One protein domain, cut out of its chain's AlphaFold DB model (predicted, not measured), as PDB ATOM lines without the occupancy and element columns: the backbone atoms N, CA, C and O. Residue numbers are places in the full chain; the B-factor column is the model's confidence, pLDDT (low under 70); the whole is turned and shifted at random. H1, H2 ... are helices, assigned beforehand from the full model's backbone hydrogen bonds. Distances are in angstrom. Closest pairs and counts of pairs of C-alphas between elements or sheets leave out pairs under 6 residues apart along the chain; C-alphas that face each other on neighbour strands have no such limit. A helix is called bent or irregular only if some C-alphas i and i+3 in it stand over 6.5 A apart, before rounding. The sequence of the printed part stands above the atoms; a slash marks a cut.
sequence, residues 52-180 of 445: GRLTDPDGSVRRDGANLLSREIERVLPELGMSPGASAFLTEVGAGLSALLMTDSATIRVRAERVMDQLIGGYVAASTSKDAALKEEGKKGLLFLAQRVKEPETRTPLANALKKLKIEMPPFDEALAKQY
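AT A GLANCE: This is residues 52 to 180 of the 445 residues of the protein "HEAT repeat domain-containing protein" of bacterium (UniProt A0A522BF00). Five helices make an up-and-down bundle, each running against the one before: H1, H3 and H5 lie in a row, with H2 and H4 covering one side. Short H6 packs on the last residues of H4. The 129 printed residues hold six named helices, H1 to H6, and no named strand; the all-helix whole is compact, radius of gyration of the C-alphas 14.9 A, spanning 47 by 31 by 22 A.

IN THESE COORDINATES: Find C-alpha 106 at (99.926, 12.715, -15.982); H3 runs 31.0 A to residue 127. Then find H1, 63 to 80, 25.5 A; H2, 86 to 101, 21.8 A; H4, 132 to 148, 25.0 A; H5, 152 to 164, 18.0 A; and H6, 174 to 178, 6.2 A, ending at (79.206, 4.226, -12.660).

HOW THE PARTS SIT: H3 touches H1 at C-alphas 115 and 74, their closest, 6.7 A, the same way at 11 degrees, a shallow tilt. H3 and H4, a hairpin, touch through H3's residues 120 to 127 alone, closest C-alphas 127 and 135, 4.0 A. H1 is only just irregular: C-alphas 75 and 78 are 6.7 A apart. Every O i to N i+4 pair is within hydrogen-bond range in H2, H3, H4 and H6; 12 of 14 in H1, 7 of 9 in H5.

THE WHOLE: The printed part has no cut and no long link; pLDDT is under 70 at residues 52 to 88, 90 to 91, 152, 177 and 180.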
ATOM      1  N   GLY A  52      86.126  21.130 -32.463       49.75
ATOM      2  CA  GLY A  52      87.335  20.622 -33.141       49.75
ATOM      3  C   GLY A  52      88.667  21.004 -32.466       49.75
ATOM      4  O   GLY A  52      89.726  20.486 -32.825       49.75
ATOM      5  N   ARG A  53      88.631  21.914 -31.480       52.62
ATOM      6  CA  ARG A  53      89.782  22.284 -30.641       52.62
ATOM      7  C   ARG A  53      89.833  21.537 -29.303       52.62
ATOM      8  O   ARG A  53      90.893  21.516 -28.685       52.62
ATOM      9  N   LEU A  54      88.719  20.962 -28.849       44.81
ATOM     10  CA  LEU A  54      88.577  20.374 -27.513       44.81
ATOM     11  C   LEU A  54      88.676  18.850 -27.513       44.81
ATOM     12  O   LEU A  54      89.285  18.299 -26.599       44.81
ATOM     13  N   THR A  55      88.148  18.187 -28.540       48.94
ATOM     14  CA  THR A  55      88.142  16.725 -28.645       48.94
ATOM     15  C   THR A  55      88.622  16.260 -30.016       48.94
ATOM     16  O   THR A  55      88.457  16.958 -31.020       48.94
ATOM     17  N   ASP A  56      89.251  15.092 -30.060       57.94
ATOM     18  CA  ASP A  56      89.480  14.346 -31.290       57.94
ATOM     19  C   ASP A  56      88.161  13.717 -31.790       57.94
ATOM     20  O   ASP A  56      87.180  13.659 -31.041       57.94
ATOM     21  N   PRO A  57      88.087  13.275 -33.063       56.56
ATOM     22  CA  PRO A  57      86.886  12.642 -33.619       56.56
ATOM     23  C   PRO A  57      86.429  11.382 -32.869       56.56
ATOM     24  O   PRO A  57      85.278  10.983 -33.006       56.56
ATOM     25  N   ASP A  58      87.316  10.767 -32.083       55.25
ATOM     26  CA  ASP A  58      87.038   9.615 -31.220       55.25
ATOM     27  C   ASP A  58      86.474  10.004 -29.836       55.25
ATOM     28  O   ASP A  58      86.251   9.140 -28.991       55.25
ATOM     29  N   GLY A  59      86.248  11.300 -29.588       50.47
ATOM     30  CA  GLY A  59      85.738  11.821 -28.321       50.47
ATOM     31  C   GLY A  59      86.803  11.995 -27.235       50.47
ATOM     32  O   GLY A  59      86.488  12.488 -26.150       50.47
ATOM     33  N   SER A  60      88.068  11.655 -27.502       55.97
ATOM     34  CA  SER A  60      89.151  11.894 -26.551       55.97
ATOM     35  C   SER A  60      89.469  13.390 -26.453       55.97
ATOM     36  O   SER A  60      89.430  14.131 -27.436       55.97
ATOM     37  N   VAL A  61      89.742  13.890 -25.244       56.50
ATOM     38  CA  VAL A  61      90.028  15.317 -25.034       56.50
ATOM     39  C   VAL A  61      91.439  15.632 -25.533       56.50
ATOM     40  O   VAL A  61      92.427  15.132 -24.988       56.50
ATOM     41  N   ARG A  62      91.555  16.527 -26.523       66.88
ATOM     42  CA  ARG A  62      92.847  17.016 -27.021       66.88
ATOM     43  C   ARG A  62      93.618  17.689 -25.894       66.88
ATOM     44  O   ARG A  62      93.050  18.431 -25.089       66.88
ATOM     45  N   ARG A  63      94.944  17.522 -25.884       61.72
ATOM     46  CA  ARG A  63      95.840  18.157 -24.896       61.72
ATOM     47  C   ARG A  63      95.589  19.665 -24.770       61.72
ATOM     48  O   ARG A  63      95.555  20.191 -23.660       61.72
ATOM     49  N   ASP A  64      95.369  20.342 -25.893       64.88
ATOM     50  CA  ASP A  64      95.093  21.781 -25.937       64.88
ATOM     51  C   ASP A  64      93.691  22.135 -25.426       64.88
ATOM     52  O   ASP A  64      93.529  23.143 -24.736       64.88
ATOM     53  N   GLY A  65      92.708  21.263 -25.661       66.81
ATOM     54  CA  GLY A  65      91.366  21.348 -25.092       66.81
ATOM     55  C   GLY A  65      91.362  21.264 -23.568       66.81
ATOM     56  O   GLY A  65      90.827  22.147 -22.896       66.81
ATOM     57  N   ALA A  66      92.041  20.258 -23.008       60.91
ATOM     58  CA  ALA A  66      92.198  20.102 -21.560       60.91
ATOM     59  C   ALA A  66      92.944  21.293 -20.932       60.91
ATOM     60  O   ALA A  66      92.582  21.771 -19.855       60.91
ATOM     61  N   ASN A  67      93.968  21.814 -21.620       60.69
ATOM     62  CA  ASN A  67      94.706  23.002 -21.188       60.69
ATOM     63  C   ASN A  67      93.820  24.255 -21.146       60.69
ATOM     64  O   ASN A  67      93.926  25.043 -20.205       60.69
ATOM     65  N   LEU A  68      92.973  24.444 -22.159       68.06
ATOM     66  CA  LEU A  68      92.054  25.574 -22.255       68.06
ATOM     67  C   LEU A  68      90.972  25.500 -21.170       68.06
ATOM     68  O   LEU A  68      90.760  26.480 -20.460       68.06
ATOM     69  N   LEU A  69      90.354  24.327 -20.999       65.00
ATOM     70  CA  LEU A  69      89.330  24.090 -19.981       65.00
ATOM     71  C   LEU A  69      89.886  24.318 -18.570       65.00
ATOM     72  O   LEU A  69      89.283  25.036 -17.780       65.00
ATOM     73  N   SER A  70      91.071  23.776 -18.276       60.06
ATOM     74  CA  SER A  70      91.750  23.973 -16.991       60.06
ATOM     75  C   SER A  70      92.013  25.456 -16.696       60.06
ATOM     76  O   SER A  70      91.707  25.905 -15.594       60.06
ATOM     77  N   ARG A  71      92.508  26.234 -17.670       65.38
ATOM     78  CA  ARG A  71      92.748  27.679 -17.498       65.38
ATOM     79  C   ARG A  71      91.463  28.463 -17.260       65.38
ATOM     80  O   ARG A  71      91.459  29.375 -16.438       65.38
ATOM     81  N   GLU A  72      90.387  28.133 -17.972       66.75
ATOM     82  CA  GLU A  72      89.123  28.847 -17.793       66.75
ATOM     83  C   GLU A  72      88.471  28.487 -16.452       66.75
ATOM     84  O   GLU A  72      87.962  29.378 -15.778       66.75
ATOM     85  N   ILE A  73      88.572  27.232 -15.994       65.31
ATOM     86  CA  ILE A  73      88.134  26.861 -14.641       65.31
ATOM     87  C   ILE A  73      88.932  27.645 -13.592       65.31
ATOM     88  O   ILE A  73      88.314  28.312 -12.770       65.31
ATOM     89  N   GLU A  74      90.271  27.643 -13.643       62.84
ATOM     90  CA  GLU A  74      91.124  28.398 -12.700       62.84
ATOM     91  C   GLU A  74      90.796  29.901 -12.677       62.84
ATOM     92  O   GLU A  74      90.882  30.551 -11.635       62.84
ATOM     93  N   ARG A  75      90.396  30.462 -13.822       69.94
ATOM     94  CA  ARG A  75      90.032  31.874 -13.968       69.94
ATOM     95  C   ARG A  75      88.649  32.199 -13.404       69.94
ATOM     96  O   ARG A  75      88.472  33.274 -12.839       69.94
ATOM     97  N   VAL A  76      87.676  31.307 -13.578       67.12
ATOM     98  CA  VAL A  76      86.279  31.537 -13.175       67.12
ATOM     99  C   VAL A  76      86.034  31.120 -11.717       67.12
ATOM    100  O   VAL A  76      85.186  31.707 -11.045       67.12
ATOM    101  N   LEU A  77      86.808  30.168 -11.182       65.75
ATOM    102  CA  LEU A  77      86.656  29.658  -9.813       65.75
ATOM    103  C   LEU A  77      86.656  30.756  -8.728       65.75
ATOM    104  O   LEU A  77      85.780  30.719  -7.861       65.75
ATOM    105  N   PRO A  78      87.561  31.759  -8.760       66.00
ATOM    106  CA  PRO A  78      87.569  32.836  -7.769       66.00
ATOM    107  C   PRO A  78      86.331  33.739  -7.844       66.00
ATOM    108  O   PRO A  78      85.934  34.303  -6.829       66.00
ATOM    109  N   GLU A  79      85.718  33.878  -9.026       66.75
ATOM    110  CA  GLU A  79      84.529  34.717  -9.242       66.75
ATOM    111  C   GLU A  79      83.235  34.026  -8.778       66.75
ATOM    112  O   GLU A  79      82.266  34.695  -8.424       66.75
ATOM    113  N   LEU A  80      83.218  32.691  -8.762       63.78
ATOM    114  CA  LEU A  80      82.064  31.882  -8.354       63.78
ATOM    115  C   LEU A  80      81.965  31.658  -6.846       63.78
ATOM    116  O   LEU A  80      80.901  31.282  -6.344       63.78
ATOM    117  N   GLY A  81      83.061  31.878  -6.120       54.94
ATOM    118  CA  GLY A  81      83.080  31.784  -4.670       54.94
ATOM    119  C   GLY A  81      82.085  32.768  -4.058       54.94
ATOM    120  O   GLY A  81      82.361  33.961  -3.997       54.94
ATOM    121  N   MET A  82      80.972  32.236  -3.538       54.47
ATOM    122  CA  MET A  82      79.971  32.894  -2.677       54.47
ATOM    123  C   MET A  82      78.658  33.392  -3.306       54.47
ATOM    124  O   MET A  82      77.916  34.107  -2.633       54.47
ATOM    125  N   SER A  83      78.300  32.989  -4.533       60.31
ATOM    126  CA  SER A  83      76.942  33.261  -5.048       60.31
ATOM    127  C   SER A  83      75.961  32.104  -4.769       60.31
ATOM    128  O   SER A  83      76.321  30.951  -5.019       60.31
ATOM    129  N   PRO A  84      74.723  32.374  -4.304       52.03
ATOM    130  CA  PRO A  84      73.666  31.364  -4.219       52.03
ATOM    131  C   PRO A  84      73.401  30.751  -5.602       52.03
ATOM    132  O   PRO A  84      73.102  31.477  -6.549       52.03
ATOM    133  N   GLY A  85      73.537  29.428  -5.725       63.50
ATOM    134  CA  GLY A  85      73.453  28.704  -7.005       63.50
ATOM    135  C   GLY A  85      74.802  28.224  -7.550       63.50
ATOM    136  O   GLY A  85      74.831  27.444  -8.501       63.50
ATOM    137  N   ALA A  86      75.914  28.612  -6.916       67.75
ATOM    138  CA  ALA A  86      77.233  28.074  -7.237       67.75
ATOM    139  C   ALA A  86      77.316  26.558  -6.989       67.75
ATOM    140  O   ALA A  86      78.021  25.880  -7.728       67.75
ATOM    141  N   SER A  87      76.576  25.995  -6.024       62.94
ATOM    142  CA  SER A  87      76.587  24.544  -5.763       62.94
ATOM    143  C   SER A  87      76.274  23.693  -6.988       62.94
ATOM    144  O   SER A  87      77.049  22.794  -7.282       62.94
ATOM    145  N   ALA A  88      75.208  23.985  -7.739       68.12
ATOM    146  CA  ALA A  88      74.843  23.196  -8.921       68.12
ATOM    147  C   ALA A  88      75.948  23.222  -9.992       68.12
ATOM    148  O   ALA A  88      76.272  22.201 -10.591       68.12
ATOM    149  N   PHE A  89      76.584  24.377 -10.186       71.56
ATOM    150  CA  PHE A  89      77.714  24.501 -11.101       71.56
ATOM    151  C   PHE A  89      78.943  23.735 -10.612       71.56
ATOM    152  O   PHE A  89      79.567  23.000 -11.369       71.56
ATOM    153  N   LEU A  90      79.300  23.900  -9.340       69.62
ATOM    154  CA  LEU A  90      80.468  23.251  -8.758       69.62
ATOM    155  C   LEU A  90      80.277  21.727  -8.662       69.62
ATOM    156  O   LEU A  90      81.258  20.988  -8.703       69.62
ATOM    157  N   THR A  91      79.031  21.251  -8.586       67.69
ATOM    158  CA  THR A  91      78.644  19.843  -8.747       67.69
ATOM    159  C   THR A  91      78.999  19.333 -10.147       67.69
ATOM    160  O   THR A  91      79.674  18.310 -10.256       67.69
ATOM    161  N   GLU A  92      78.625  20.054 -11.205       76.50
ATOM    162  CA  GLU A  92      78.961  19.679 -12.590       76.50
ATOM    163  C   GLU A  92      80.467  19.773 -12.871       76.50
ATOM    164  O   GLU A  92      81.060  18.871 -13.463       76.50
ATOM    165  N   VAL A  93      81.131  20.817 -12.367       79.00
ATOM    166  CA  VAL A  93      82.594  20.945 -12.464       79.00
ATOM    167  C   VAL A  93      83.292  19.809 -11.719       79.00
ATOM    168  O   VAL A  93      84.254  19.245 -12.237       79.00
ATOM    169  N   GLY A  94      82.798  19.425 -10.540       76.06
ATOM    170  CA  GLY A  94      83.303  18.272  -9.798       76.06
ATOM    171  C   GLY A  94      83.146  16.959 -10.572       76.06
ATOM    172  O   GLY A  94      84.058  16.134 -10.562       76.06
ATOM    173  N   ALA A  95      82.035  16.783 -11.295       74.62
ATOM    174  CA  ALA A  95      81.824  15.627 -12.166       74.62
ATOM    175  C   ALA A  95      82.846  15.588 -13.318       74.62
ATOM    176  O   ALA A  95      83.510  14.572 -13.517       74.62
ATOM    177  N   GLY A  96      83.035  16.715 -14.015       79.00
ATOM    178  CA  GLY A  96      84.012  16.833 -15.102       79.00
ATOM    179  C   GLY A  96      85.460  16.646 -14.638       79.00
ATOM    180  O   GLY A  96      86.242  15.962 -15.296       79.00
ATOM    181  N   LEU A  97      85.823  17.182 -13.470       80.00
ATOM    182  CA  LEU A  97      87.152  16.984 -12.882       80.00
ATOM    183  C   LEU A  97      87.398  15.534 -12.479       80.00
ATOM    184  O   LEU A  97      88.503  15.040 -12.685       80.00
ATOM    185  N   SER A  98      86.381  14.839 -11.962       75.38
ATOM    186  CA  SER A  98      86.484  13.410 -11.665       75.38
ATOM    187  C   SER A  98      86.823  12.610 -12.922       75.38
ATOM    188  O   SER A  98      87.702  11.758 -12.873       75.38
ATOM    189  N   ALA A  99      86.201  12.918 -14.064       77.69
ATOM    190  CA  ALA A  99      86.545  12.275 -15.332       77.69
ATOM    191  C   ALA A  99      87.985  12.602 -15.776       77.69
ATOM    192  O   ALA A  99      88.713  11.708 -16.206       77.69
ATOM    193  N   LEU A 100      88.433  13.854 -15.611       80.31
ATOM    194  CA  LEU A 100      89.802  14.275 -15.949       80.31
ATOM    195  C   LEU A 100      90.875  13.608 -15.075       80.31
ATOM    196  O   LEU A 100      91.966  13.308 -15.569       80.31
ATOM    197  N   LEU A 101      90.578  13.351 -13.800       80.56
ATOM    198  CA  LEU A 101      91.477  12.633 -12.891       80.56
ATOM    199  C   LEU A 101      91.710  11.183 -13.339       80.56
ATOM    200  O   LEU A 101      92.830  10.691 -13.237       80.56
ATOM    201  N   MET A 102      90.696  10.548 -13.933       78.94
ATOM    202  CA  MET A 102      90.759   9.163 -14.428       78.94
ATOM    203  C   MET A 102      91.493   9.018 -15.775       78.94
ATOM    204  O   MET A 102      91.542   7.917 -16.338       78.94
ATOM    205  N   THR A 103      92.045  10.110 -16.322       80.38
ATOM    206  CA  THR A 103      92.821  10.089 -17.570       80.38
ATOM    207  C   THR A 103      94.234   9.544 -17.343       80.38
ATOM    208  O   THR A 103      94.847   9.750 -16.292       80.38
ATOM    209  N   ASP A 104      94.797   8.889 -18.361       76.94
ATOM    210  CA  ASP A 104      96.163   8.337 -18.311       76.94
ATOM    211  C   ASP A 104      97.245   9.422 -18.508       76.94
ATOM    212  O   ASP A 104      98.444   9.185 -18.352       76.94
ATOM    213  N   SER A 105      96.838  10.658 -18.819       84.50
ATOM    214  CA  SER A 105      97.751  11.784 -18.995       84.50
ATOM    215  C   SER A 105      98.142  12.401 -17.654       84.50
ATOM    216  O   SER A 105      97.395  13.187 -17.069       84.50
ATOM    217  N   ALA A 106      99.374  12.139 -17.211       77.12
ATOM    218  CA  ALA A 106      99.926  12.715 -15.982       77.12
ATOM    219  C   ALA A 106      99.833  14.256 -15.934       77.12
ATOM    220  O   ALA A 106      99.588  14.836 -14.881       77.12
ATOM    221  N   THR A 107      99.981  14.945 -17.076       76.38
ATOM    222  CA  THR A 107      99.860  16.415 -17.125       76.38
ATOM    223  C   THR A 107      98.432  16.891 -16.851       76.38
ATOM    224  O   THR A 107      98.253  17.901 -16.171       76.38
ATOM    225  N   ILE A 108      97.427  16.194 -17.391       77.94
ATOM    226  CA  ILE A 108      96.014  16.531 -17.179       77.94
ATOM    227  C   ILE A 108      95.639  16.229 -15.729       77.94
ATOM    228  O   ILE A 108      95.049  17.087 -15.073       77.94
ATOM    229  N   ARG A 109      96.074  15.078 -15.204       83.00
ATOM    230  CA  ARG A 109      95.836  14.667 -13.817       83.00
ATOM    231  C   ARG A 109      96.359  15.688 -12.805       83.00
ATOM    232  O   ARG A 109      95.569  16.204 -12.029       83.00
ATOM    233  N   VAL A 110      97.631  16.092 -12.896       81.75
ATOM    234  CA  VAL A 110      98.237  17.088 -11.981       81.75
ATOM    235  C   VAL A 110      97.478  18.423 -11.982       81.75
ATOM    236  O   VAL A 110      97.383  19.109 -10.963       81.75
ATOM    237  N   ARG A 111      96.923  18.831 -13.128       79.94
ATOM    238  CA  ARG A 111      96.113  20.054 -13.200       79.94
ATOM    239  C   ARG A 111      94.721  19.860 -12.621       79.94
ATOM    240  O   ARG A 111      94.258  20.736 -11.896       79.94
ATOM    241  N   ALA A 112      94.073  18.736 -12.914       83.81
ATOM    242  CA  ALA A 112      92.785  18.396 -12.326       83.81
ATOM    243  C   ALA A 112      92.882  18.308 -10.792       83.81
ATOM    244  O   ALA A 112      92.025  18.855 -10.105       83.81
ATOM    245  N   GLU A 113      93.970  17.745 -10.257       85.81
ATOM    246  CA  GLU A 113      94.286  17.736  -8.822       85.81
ATOM    247  C   GLU A 113      94.394  19.152  -8.251       85.81
ATOM    248  O   GLU A 113      93.726  19.469  -7.269       85.81
ATOM    249  N   ARG A 114      95.152  20.047  -8.899       86.12
ATOM    250  CA  ARG A 114      95.271  21.445  -8.450       86.12
ATOM    251  C   ARG A 114      93.917  22.159  -8.413       86.12
ATOM    252  O   ARG A 114      93.646  22.906  -7.473       86.12
ATOM    253  N   VAL A 115      93.080  21.960  -9.429       85.00
ATOM    254  CA  VAL A 115      91.738  22.559  -9.468       85.00
ATOM    255  C   VAL A 115      90.849  21.963  -8.370       85.00
ATOM    256  O   VAL A 115      90.119  22.697  -7.704       85.00
ATOM    257  N   MET A 116      90.944  20.653  -8.131       86.75
ATOM    258  CA  MET A 116      90.243  19.981  -7.035       86.75
ATOM    259  C   MET A 116      90.673  20.509  -5.663       86.75
ATOM    260  O   MET A 116      89.813  20.782  -4.830       86.75
ATOM    261  N   ASP A 117      91.964  20.751  -5.437       87.06
ATOM    262  CA  ASP A 117      92.458  21.353  -4.194       87.06
ATOM    263  C   ASP A 117      91.884  22.759  -3.967       87.06
ATOM    264  O   ASP A 117      91.479  23.103  -2.851       87.06
ATOM    265  N   GLN A 118      91.792  23.574  -5.023       86.81
ATOM    266  CA  GLN A 118      91.176  24.901  -4.945       86.81
ATOM    267  C   GLN A 118      89.677  24.819  -4.631       86.81
ATOM    268  O   GLN A 118      89.187  25.571  -3.784       86.81
ATOM    269  N   LEU A 119      88.959  23.885  -5.260       87.31
ATOM    270  CA  LEU A 119      87.547  23.613  -4.983       87.31
ATOM    271  C   LEU A 119      87.325  23.185  -3.532       87.31
ATOM    272  O   LEU A 119      86.467  23.745  -2.846       87.31
ATOM    273  N   ILE A 120      88.122  22.232  -3.042       88.94
ATOM    274  CA  ILE A 120      88.074  21.769  -1.651       88.94
ATOM    275  C   ILE A 120      88.341  22.946  -0.708       88.94
ATOM    276  O   ILE A 120      87.584  23.149   0.241       88.94
ATOM    277  N   GLY A 121      89.359  23.766  -0.987       88.56
ATOM    278  CA  GLY A 121      89.656  24.976  -0.218       88.56
ATOM    279  C   GLY A 121      88.481  25.958  -0.167       88.56
ATOM    280  O   GLY A 121      88.132  26.445   0.913       88.56
ATOM    281  N   GLY A 122      87.824  26.194  -1.306       87.44
ATOM    282  CA  GLY A 122      86.632  27.037  -1.410       87.44
ATOM    283  C   GLY A 122      85.459  26.505  -0.586       87.44
ATOM    284  O   GLY A 122      84.855  27.254   0.186       87.44
ATOM    285  N   TYR A 123      85.178  25.203  -0.661       89.44
ATOM    286  CA  TYR A 123      84.111  24.599   0.132       89.44
ATOM    287  C   TYR A 123      84.420  24.550   1.633       89.44
ATOM    288  O   TYR A 123      83.523  24.762   2.452       89.44
ATOM    289  N   VAL A 124      85.680  24.343   2.024       90.81
ATOM    290  CA  VAL A 124      86.102  24.449   3.430       90.81
ATOM    291  C   VAL A 124      85.886  25.873   3.943       90.81
ATOM    292  O   VAL A 124      85.317  26.054   5.023       90.81
ATOM    293  N   ALA A 125      86.261  26.892   3.168       88.25
ATOM    294  CA  ALA A 125      86.000  28.285   3.526       88.25
ATOM    295  C   ALA A 125      84.491  28.561   3.664       88.25
ATOM    296  O   ALA A 125      84.058  29.114   4.675       88.25
ATOM    297  N   ALA A 126      83.673  28.086   2.719       86.44
ATOM    298  CA  ALA A 126      82.217  28.208   2.780       86.44
ATOM    299  C   ALA A 126      81.627  27.522   4.028       86.44
ATOM    300  O   ALA A 126      80.883  28.141   4.784       86.44
ATOM    301  N   SER A 127      82.045  26.286   4.325       88.50
ATOM    302  CA  SER A 127      81.576  25.482   5.471       88.50
ATOM    303  C   SER A 127      81.978  26.025   6.854       88.50
ATOM    304  O   SER A 127      81.456  25.590   7.884       88.50
ATOM    305  N   THR A 128      82.910  26.979   6.892       90.56
ATOM    306  CA  THR A 128      83.334  27.682   8.113       90.56
ATOM    307  C   THR A 128      82.793  29.109   8.191       90.56
ATOM    308  O   THR A 128      83.040  29.806   9.176       90.56
ATOM    309  N   SER A 129      82.009  29.533   7.196       92.25
ATOM    310  CA  SER A 129      81.369  30.844   7.173       92.25
ATOM    311  C   SER A 129      80.386  31.037   8.331       92.25
ATOM    312  O   SER A 129      79.793  30.090   8.856       92.25
ATOM    313  N   LYS A 130      80.207  32.305   8.723       92.81
ATOM    314  CA  LYS A 130      79.173  32.731   9.682       92.81
ATOM    315  C   LYS A 130      77.774  32.725   9.061       92.81
ATOM    316  O   LYS A 130      76.797  32.644   9.798       92.81
ATOM    317  N   ASP A 131      77.686  32.817   7.736       92.50
ATOM    318  CA  ASP A 131      76.428  32.715   7.002       92.50
ATOM    319  C   ASP A 131      75.941  31.259   7.010       92.50
ATOM    320  O   ASP A 131      76.640  30.359   6.540       92.50
ATOM    321  N   ALA A 132      74.752  31.019   7.568       91.25
ATOM    322  CA  ALA A 132      74.197  29.677   7.721       91.25
ATOM    323  C   ALA A 132      73.905  28.988   6.376       91.25
ATOM    324  O   ALA A 132      74.092  27.776   6.272       91.25
ATOM    325  N   ALA A 133      73.492  29.741   5.351       87.06
ATOM    326  CA  ALA A 133      73.207  29.189   4.029       87.06
ATOM    327  C   ALA A 133      74.507  28.768   3.336       87.06
ATOM    328  O   ALA A 133      74.630  27.624   2.896       87.06
ATOM    329  N   LEU A 134      75.513  29.650   3.347       83.25
ATOM    330  CA  LEU A 134      76.829  29.361   2.769       83.25
ATOM    331  C   LEU A 134      77.522  28.194   3.491       83.25
ATOM    332  O   LEU A 134      78.182  27.359   2.871       83.25
ATOM    333  N   LYS A 135      77.340  28.120   4.813       91.25
ATOM    334  CA  LYS A 135      77.864  27.043   5.650       91.25
ATOM    335  C   LYS A 135      77.305  25.682   5.257       91.25
ATOM    336  O   LYS A 135      78.073  24.734   5.107       91.25
ATOM    337  N   GLU A 136      75.990  25.572   5.098       90.62
ATOM    338  CA  GLU A 136      75.350  24.320   4.685       90.62
ATOM    339  C   GLU A 136      75.683  23.953   3.233       90.62
ATOM    340  O   GLU A 136      75.952  22.787   2.945       90.62
ATOM    341  N   GLU A 137      75.757  24.931   2.330       86.06
ATOM    342  CA  GLU A 137      76.158  24.707   0.936       86.06
ATOM    343  C   GLU A 137      77.607  24.197   0.838       86.06
ATOM    344  O   GLU A 137      77.877  23.223   0.132       86.06
ATOM    345  N   GLY A 138      78.520  24.760   1.638       86.81
ATOM    346  CA  GLY A 138      79.903  24.293   1.744       86.81
ATOM    347  C   GLY A 138      80.021  22.833   2.188       86.81
ATOM    348  O   GLY A 138      80.792  22.064   1.616       86.81
ATOM    349  N   LYS A 139      79.219  22.418   3.179       91.69
ATOM    350  CA  LYS A 139      79.190  21.019   3.641       91.69
ATOM    351  C   LYS A 139      78.640  20.070   2.579       91.69
ATOM    352  O   LYS A 139      79.217  19.005   2.368       91.69
ATOM    353  N   LYS A 140      77.545  20.451   1.909       89.94
ATOM    354  CA  LYS A 140      76.940  19.652   0.831       89.94
ATOM    355  C   LYS A 140      77.918  19.443  -0.322       89.94
ATOM    356  O   LYS A 140      78.052  18.320  -0.794       89.94
ATOM    357  N   GLY A 141      78.648  20.489  -0.711       87.31
ATOM    358  CA  GLY A 141      79.686  20.402  -1.738       87.31
ATOM    359  C   GLY A 141      80.807  19.421  -1.388       87.31
ATOM    360  O   GLY A 141      81.164  18.579  -2.210       87.31
ATOM    361  N   LEU A 142      81.315  19.453  -0.149       90.75
ATOM    362  CA  LEU A 142      82.347  18.506   0.302       90.75
ATOM    363  C   LEU A 142      81.850  17.059   0.341       90.75
ATOM    364  O   LEU A 142      82.569  16.158  -0.085       90.75
ATOM    365  N   LEU A 143      80.630  16.830   0.835       89.81
ATOM    366  CA  LEU A 143      80.017  15.498   0.851       89.81
ATOM    367  C   LEU A 143      79.824  14.954  -0.566       89.81
ATOM    368  O   LEU A 143      80.139  13.796  -0.827       89.81
ATOM    369  N   PHE A 144      79.372  15.806  -1.484       86.44
ATOM    370  CA  PHE A 144      79.199  15.451  -2.886       86.44
ATOM    371  C   PHE A 144      80.526  15.050  -3.546       86.44
ATOM    372  O   PHE A 144      80.605  14.002  -4.186       86.44
ATOM    373  N   LEU A 145      81.596  15.830  -3.340       86.56
ATOM    374  CA  LEU A 145      82.928  15.463  -3.835       86.56
ATOM    375  C   LEU A 145      83.393  14.119  -3.244       86.56
ATOM    376  O   LEU A 145      83.972  13.299  -3.952       86.56
ATOM    377  N   ALA A 146      83.097  13.854  -1.968       88.38
ATOM    378  CA  ALA A 146      83.552  12.645  -1.274       88.38
ATOM    379  C   ALA A 146      82.889  11.361  -1.776       88.38
ATOM    380  O   ALA A 146      83.508  10.291  -1.754       88.38
ATOM    381  N   GLN A 147      81.652  11.478  -2.259       87.56
ATOM    382  CA  GLN A 147      80.916  10.378  -2.874       87.56
ATOM    383  C   GLN A 147      81.446  10.014  -4.263       87.56
ATOM    384  O   GLN A 147      81.290   8.867  -4.666       87.56
ATOM    385  N   ARG A 148      82.084  10.950  -4.984       81.06
ATOM    386  CA  ARG A 148      82.496  10.749  -6.386       81.06
ATOM    387  C   ARG A 148      83.983  10.490  -6.592       81.06
ATOM    388  O   ARG A 148      84.349   9.787  -7.529       81.06
ATOM    389  N   VAL A 149      84.847  11.000  -5.720       82.62
ATOM    390  CA  VAL A 149      86.291  10.750  -5.825       82.62
ATOM    391  C   VAL A 149      86.600   9.333  -5.327       82.62
ATOM    392  O   VAL A 149      86.583   9.066  -4.122       82.62
ATOM    393  N   LYS A 150      86.854   8.422  -6.275       78.19
ATOM    394  CA  LYS A 150      87.178   7.003  -6.034       78.19
ATOM    395  C   LYS A 150      88.624   6.800  -5.576       78.19
ATOM    396  O   LYS A 150      88.887   5.931  -4.747       78.19
ATOM    397  N   GLU A 151      89.555   7.586  -6.118       76.12
ATOM    398  CA  GLU A 151      90.986   7.368  -5.916       76.12
ATOM    399  C   GLU A 151      91.439   7.695  -4.481       76.12
ATOM    400  O   GLU A 151      91.065   8.729  -3.919       76.12
ATOM    401  N   PRO A 152      92.264   6.832  -3.863       69.88
ATOM    402  CA  PRO A 152      92.700   7.005  -2.479       69.88
ATOM    403  C   PRO A 152      93.617   8.225  -2.288       69.88
ATOM    404  O   PRO A 152      93.576   8.866  -1.236       69.88
ATOM    405  N   GLU A 153      94.410   8.584  -3.299       72.06
ATOM    406  CA  GLU A 153      95.363   9.699  -3.227       72.06
ATOM    407  C   GLU A 153      94.632  11.049  -3.176       72.06
ATOM    408  O   GLU A 153      94.816  11.827  -2.237       72.06
ATOM    409  N   THR A 154      93.689  11.268  -4.096       70.62
ATOM    410  CA  THR A 154      92.828  12.463  -4.146       70.62
ATOM    411  C   THR A 154      91.773  12.498  -3.035       70.62
ATOM    412  O   THR A 154      91.275  13.570  -2.676       70.62
ATOM    413  N   ARG A 155      91.478  11.356  -2.396       78.81
ATOM    414  CA  ARG A 155      90.683  11.303  -1.159       78.81
ATOM    415  C   ARG A 155      91.406  11.876   0.053       78.81
ATOM    416  O   ARG A 155      90.727  12.296   0.983       78.81
ATOM    417  N   THR A 156      92.737  11.937   0.078       86.94
ATOM    418  CA  THR A 156      93.468  12.365   1.284       86.94
ATOM    419  C   THR A 156      93.212  13.838   1.653       86.94
ATOM    420  O   THR A 156      92.840  14.099   2.803       86.94
ATOM    421  N   PRO A 157      93.318  14.818   0.726       84.19
ATOM    422  CA  PRO A 157      92.975  16.215   1.013       84.19
ATOM    423  C   PRO A 157      91.515  16.381   1.450       84.19
ATOM    424  O   PRO A 157      91.220  17.095   2.413       84.19
ATOM    425  N   LEU A 158      90.604  15.663   0.791       88.38
ATOM    426  CA  LEU A 158      89.173  15.723   1.058       88.38
ATOM    427  C   LEU A 158      88.797  15.094   2.409       88.38
ATOM    428  O   LEU A 158      88.044  15.686   3.180       88.38
ATOM    429  N   ALA A 159      89.373  13.942   2.747       88.44
ATOM    430  CA  ALA A 159      89.198  13.288   4.040       88.44
ATOM    431  C   ALA A 159      89.739  14.161   5.181       88.44
ATOM    432  O   ALA A 159      89.092  14.299   6.220       88.44
ATOM    433  N   ASN A 160      90.886  14.820   4.977       89.75
ATOM    434  CA  ASN A 160      91.436  15.778   5.936       89.75
ATOM    435  C   ASN A 160      90.509  16.988   6.131       89.75
ATOM    436  O   ASN A 160      90.289  17.417   7.268       89.75
ATOM    437  N   ALA A 161      89.932  17.513   5.045       89.19
ATOM    438  CA  ALA A 161      88.955  18.597   5.091       89.19
ATOM    439  C   ALA A 161      87.683  18.199   5.863       89.19
ATOM    440  O   ALA A 161      87.280  18.908   6.789       89.19
ATOM    441  N   LEU A 162      87.095  17.038   5.554       91.25
ATOM    442  CA  LEU A 162      85.914  16.507   6.246       91.25
ATOM    443  C   LEU A 162      86.188  16.257   7.734       91.25
ATOM    444  O   LEU A 162      85.420  16.699   8.591       91.25
ATOM    445  N   LYS A 163      87.337  15.651   8.063       93.19
ATOM    446  CA  LYS A 163      87.770  15.413   9.447       93.19
ATOM    447  C   LYS A 163      87.921  16.716  10.232       93.19
ATOM    448  O   LYS A 163      87.458  16.799  11.368       93.19
ATOM    449  N   LYS A 164      88.516  17.756   9.631       92.06
ATOM    450  CA  LYS A 164      88.654  19.088  10.250       92.06
ATOM    451  C   LYS A 164      87.293  19.717  10.571       92.06
ATOM    452  O   LYS A 164      87.164  20.418  11.573       92.06
ATOM    453  N   LEU A 165      86.285  19.440   9.749       92.19
ATOM    454  CA  LEU A 165      84.916  19.929   9.915       92.19
ATOM    455  C   LEU A 165      84.035  19.010  10.771       92.19
ATOM    456  O   LEU A 165      82.877  19.351  11.011       92.19
ATOM    457  N   LYS A 166      84.576  17.882  11.256       94.88
ATOM    458  CA  LYS A 166      83.839  16.834  11.980       94.88
ATOM    459  C   LYS A 166      82.649  16.291  11.177       94.88
ATOM    460  O   LYS A 166      81.595  16.012  11.741       94.88
ATOM    461  N   ILE A 167      82.816  16.179   9.861       91.81
ATOM    462  CA  ILE A 167      81.841  15.568   8.958       91.81
ATOM    463  C   ILE A 167      82.300  14.133   8.715       91.81
ATOM    464  O   ILE A 167      83.448  13.904   8.332       91.81
ATOM    465  N   GLU A 168      81.421  13.171   8.976       90.62
ATOM    466  CA  GLU A 168      81.696  11.766   8.692       90.62
ATOM    467  C   GLU A 168      81.733  11.545   7.177       90.62
ATOM    468  O   GLU A 168      80.910  12.087   6.436       90.62
ATOM    469  N   MET A 169      82.735  10.805   6.703       88.19
ATOM    470  CA  MET A 169      82.904  10.572   5.274       88.19
ATOM    471  C   MET A 169      81.853   9.556   4.813       88.19
ATOM    472  O   MET A 169      81.837   8.442   5.338       88.19
ATOM    473  N   PRO A 170      80.983   9.906   3.850       86.44
ATOM    474  CA  PRO A 170      79.991   8.969   3.354       86.44
ATOM    475  C   PRO A 170      80.689   7.788   2.662       86.44
ATOM    476  O   PRO A 170      81.778   7.961   2.094       86.44
ATOM    477  N   PRO A 171      80.086   6.583   2.684       86.00
ATOM    478  CA  PRO A 171      80.574   5.479   1.873       86.00
ATOM    479  C   PRO A 171      80.597   5.897   0.399       86.00
ATOM    480  O   PRO A 171      79.784   6.708  -0.049       86.00
ATOM    481  N   PHE A 172      81.565   5.366  -0.346       81.56
ATOM    482  CA  PHE A 172      81.629   5.581  -1.787       81.56
ATOM    483  C   PHE A 172      80.388   4.967  -2.439       81.56
ATOM    484  O   PHE A 172      80.110   3.788  -2.220       81.56
ATOM    485  N   ASP A 173      79.655   5.756  -3.221       82.19
ATOM    486  CA  ASP A 173      78.494   5.266  -3.956       82.19
ATOM    487  C   ASP A 173      78.948   4.788  -5.337       82.19
ATOM    488  O   ASP A 173      79.120   5.567  -6.278       82.19
ATOM    489  N   GLU A 174      79.190   3.482  -5.439       79.81
ATOM    490  CA  GLU A 174      79.666   2.862  -6.672       79.81
ATOM    491  C   GLU A 174      78.641   2.969  -7.813       79.81
ATOM    492  O   GLU A 174      79.032   3.061  -8.977       79.81
ATOM    493  N   ALA A 175      77.340   3.009  -7.503       80.50
ATOM    494  CA  ALA A 175      76.292   3.157  -8.508       80.50
ATOM    495  C   ALA A 175      76.281   4.578  -9.086       80.50
ATOM    496  O   ALA A 175      76.222   4.751 -10.304       80.50
ATOM    497  N   LEU A 176      76.418   5.591  -8.223       71.94
ATOM    498  CA  LEU A 176      76.522   6.983  -8.658       71.94
ATOM    499  C   LEU A 176      77.799   7.228  -9.467       71.94
ATOM    500  O   LEU A 176      77.767   7.982 -10.433       71.94
ATOM    501  N   ALA A 177      78.918   6.596  -9.104       68.94
ATOM    502  CA  ALA A 177      80.164   6.713  -9.858       68.94
ATOM    503  C   ALA A 177      80.055   6.095 -11.262       68.94
ATOM    504  O   ALA A 177      80.471   6.721 -12.236       68.94
ATOM    505  N   LYS A 178      79.430   4.916 -11.376       75.56
ATOM    506  CA  LYS A 178      79.206   4.226 -12.660       75.56
ATOM    507  C   LYS A 178      78.325   5.015 -13.628       75.56
ATOM    508  O   LYS A 178      78.522   4.907 -14.830       75.56
ATOM    509  N   GLN A 179      77.410   5.856 -13.137       71.00
ATOM    510  CA  GLN A 179      76.585   6.725 -13.990       71.00
ATOM    511  C   GLN A 179      77.414   7.722 -14.829       71.00
ATOM    512  O   GLN A 179      76.924   8.227 -15.837       71.00
ATOM    513  N   TYR A 180      78.656   8.005 -14.424       60.34
ATOM    514  CA  TYR A 180      79.549   8.962 -15.083       60.34
ATOM    515  C   TYR A 180      80.839   8.315 -15.609       60.34
ATOM    516  O   TYR A 180      81.728   9.028 -16.077       60.34
TER     517      TYR A 180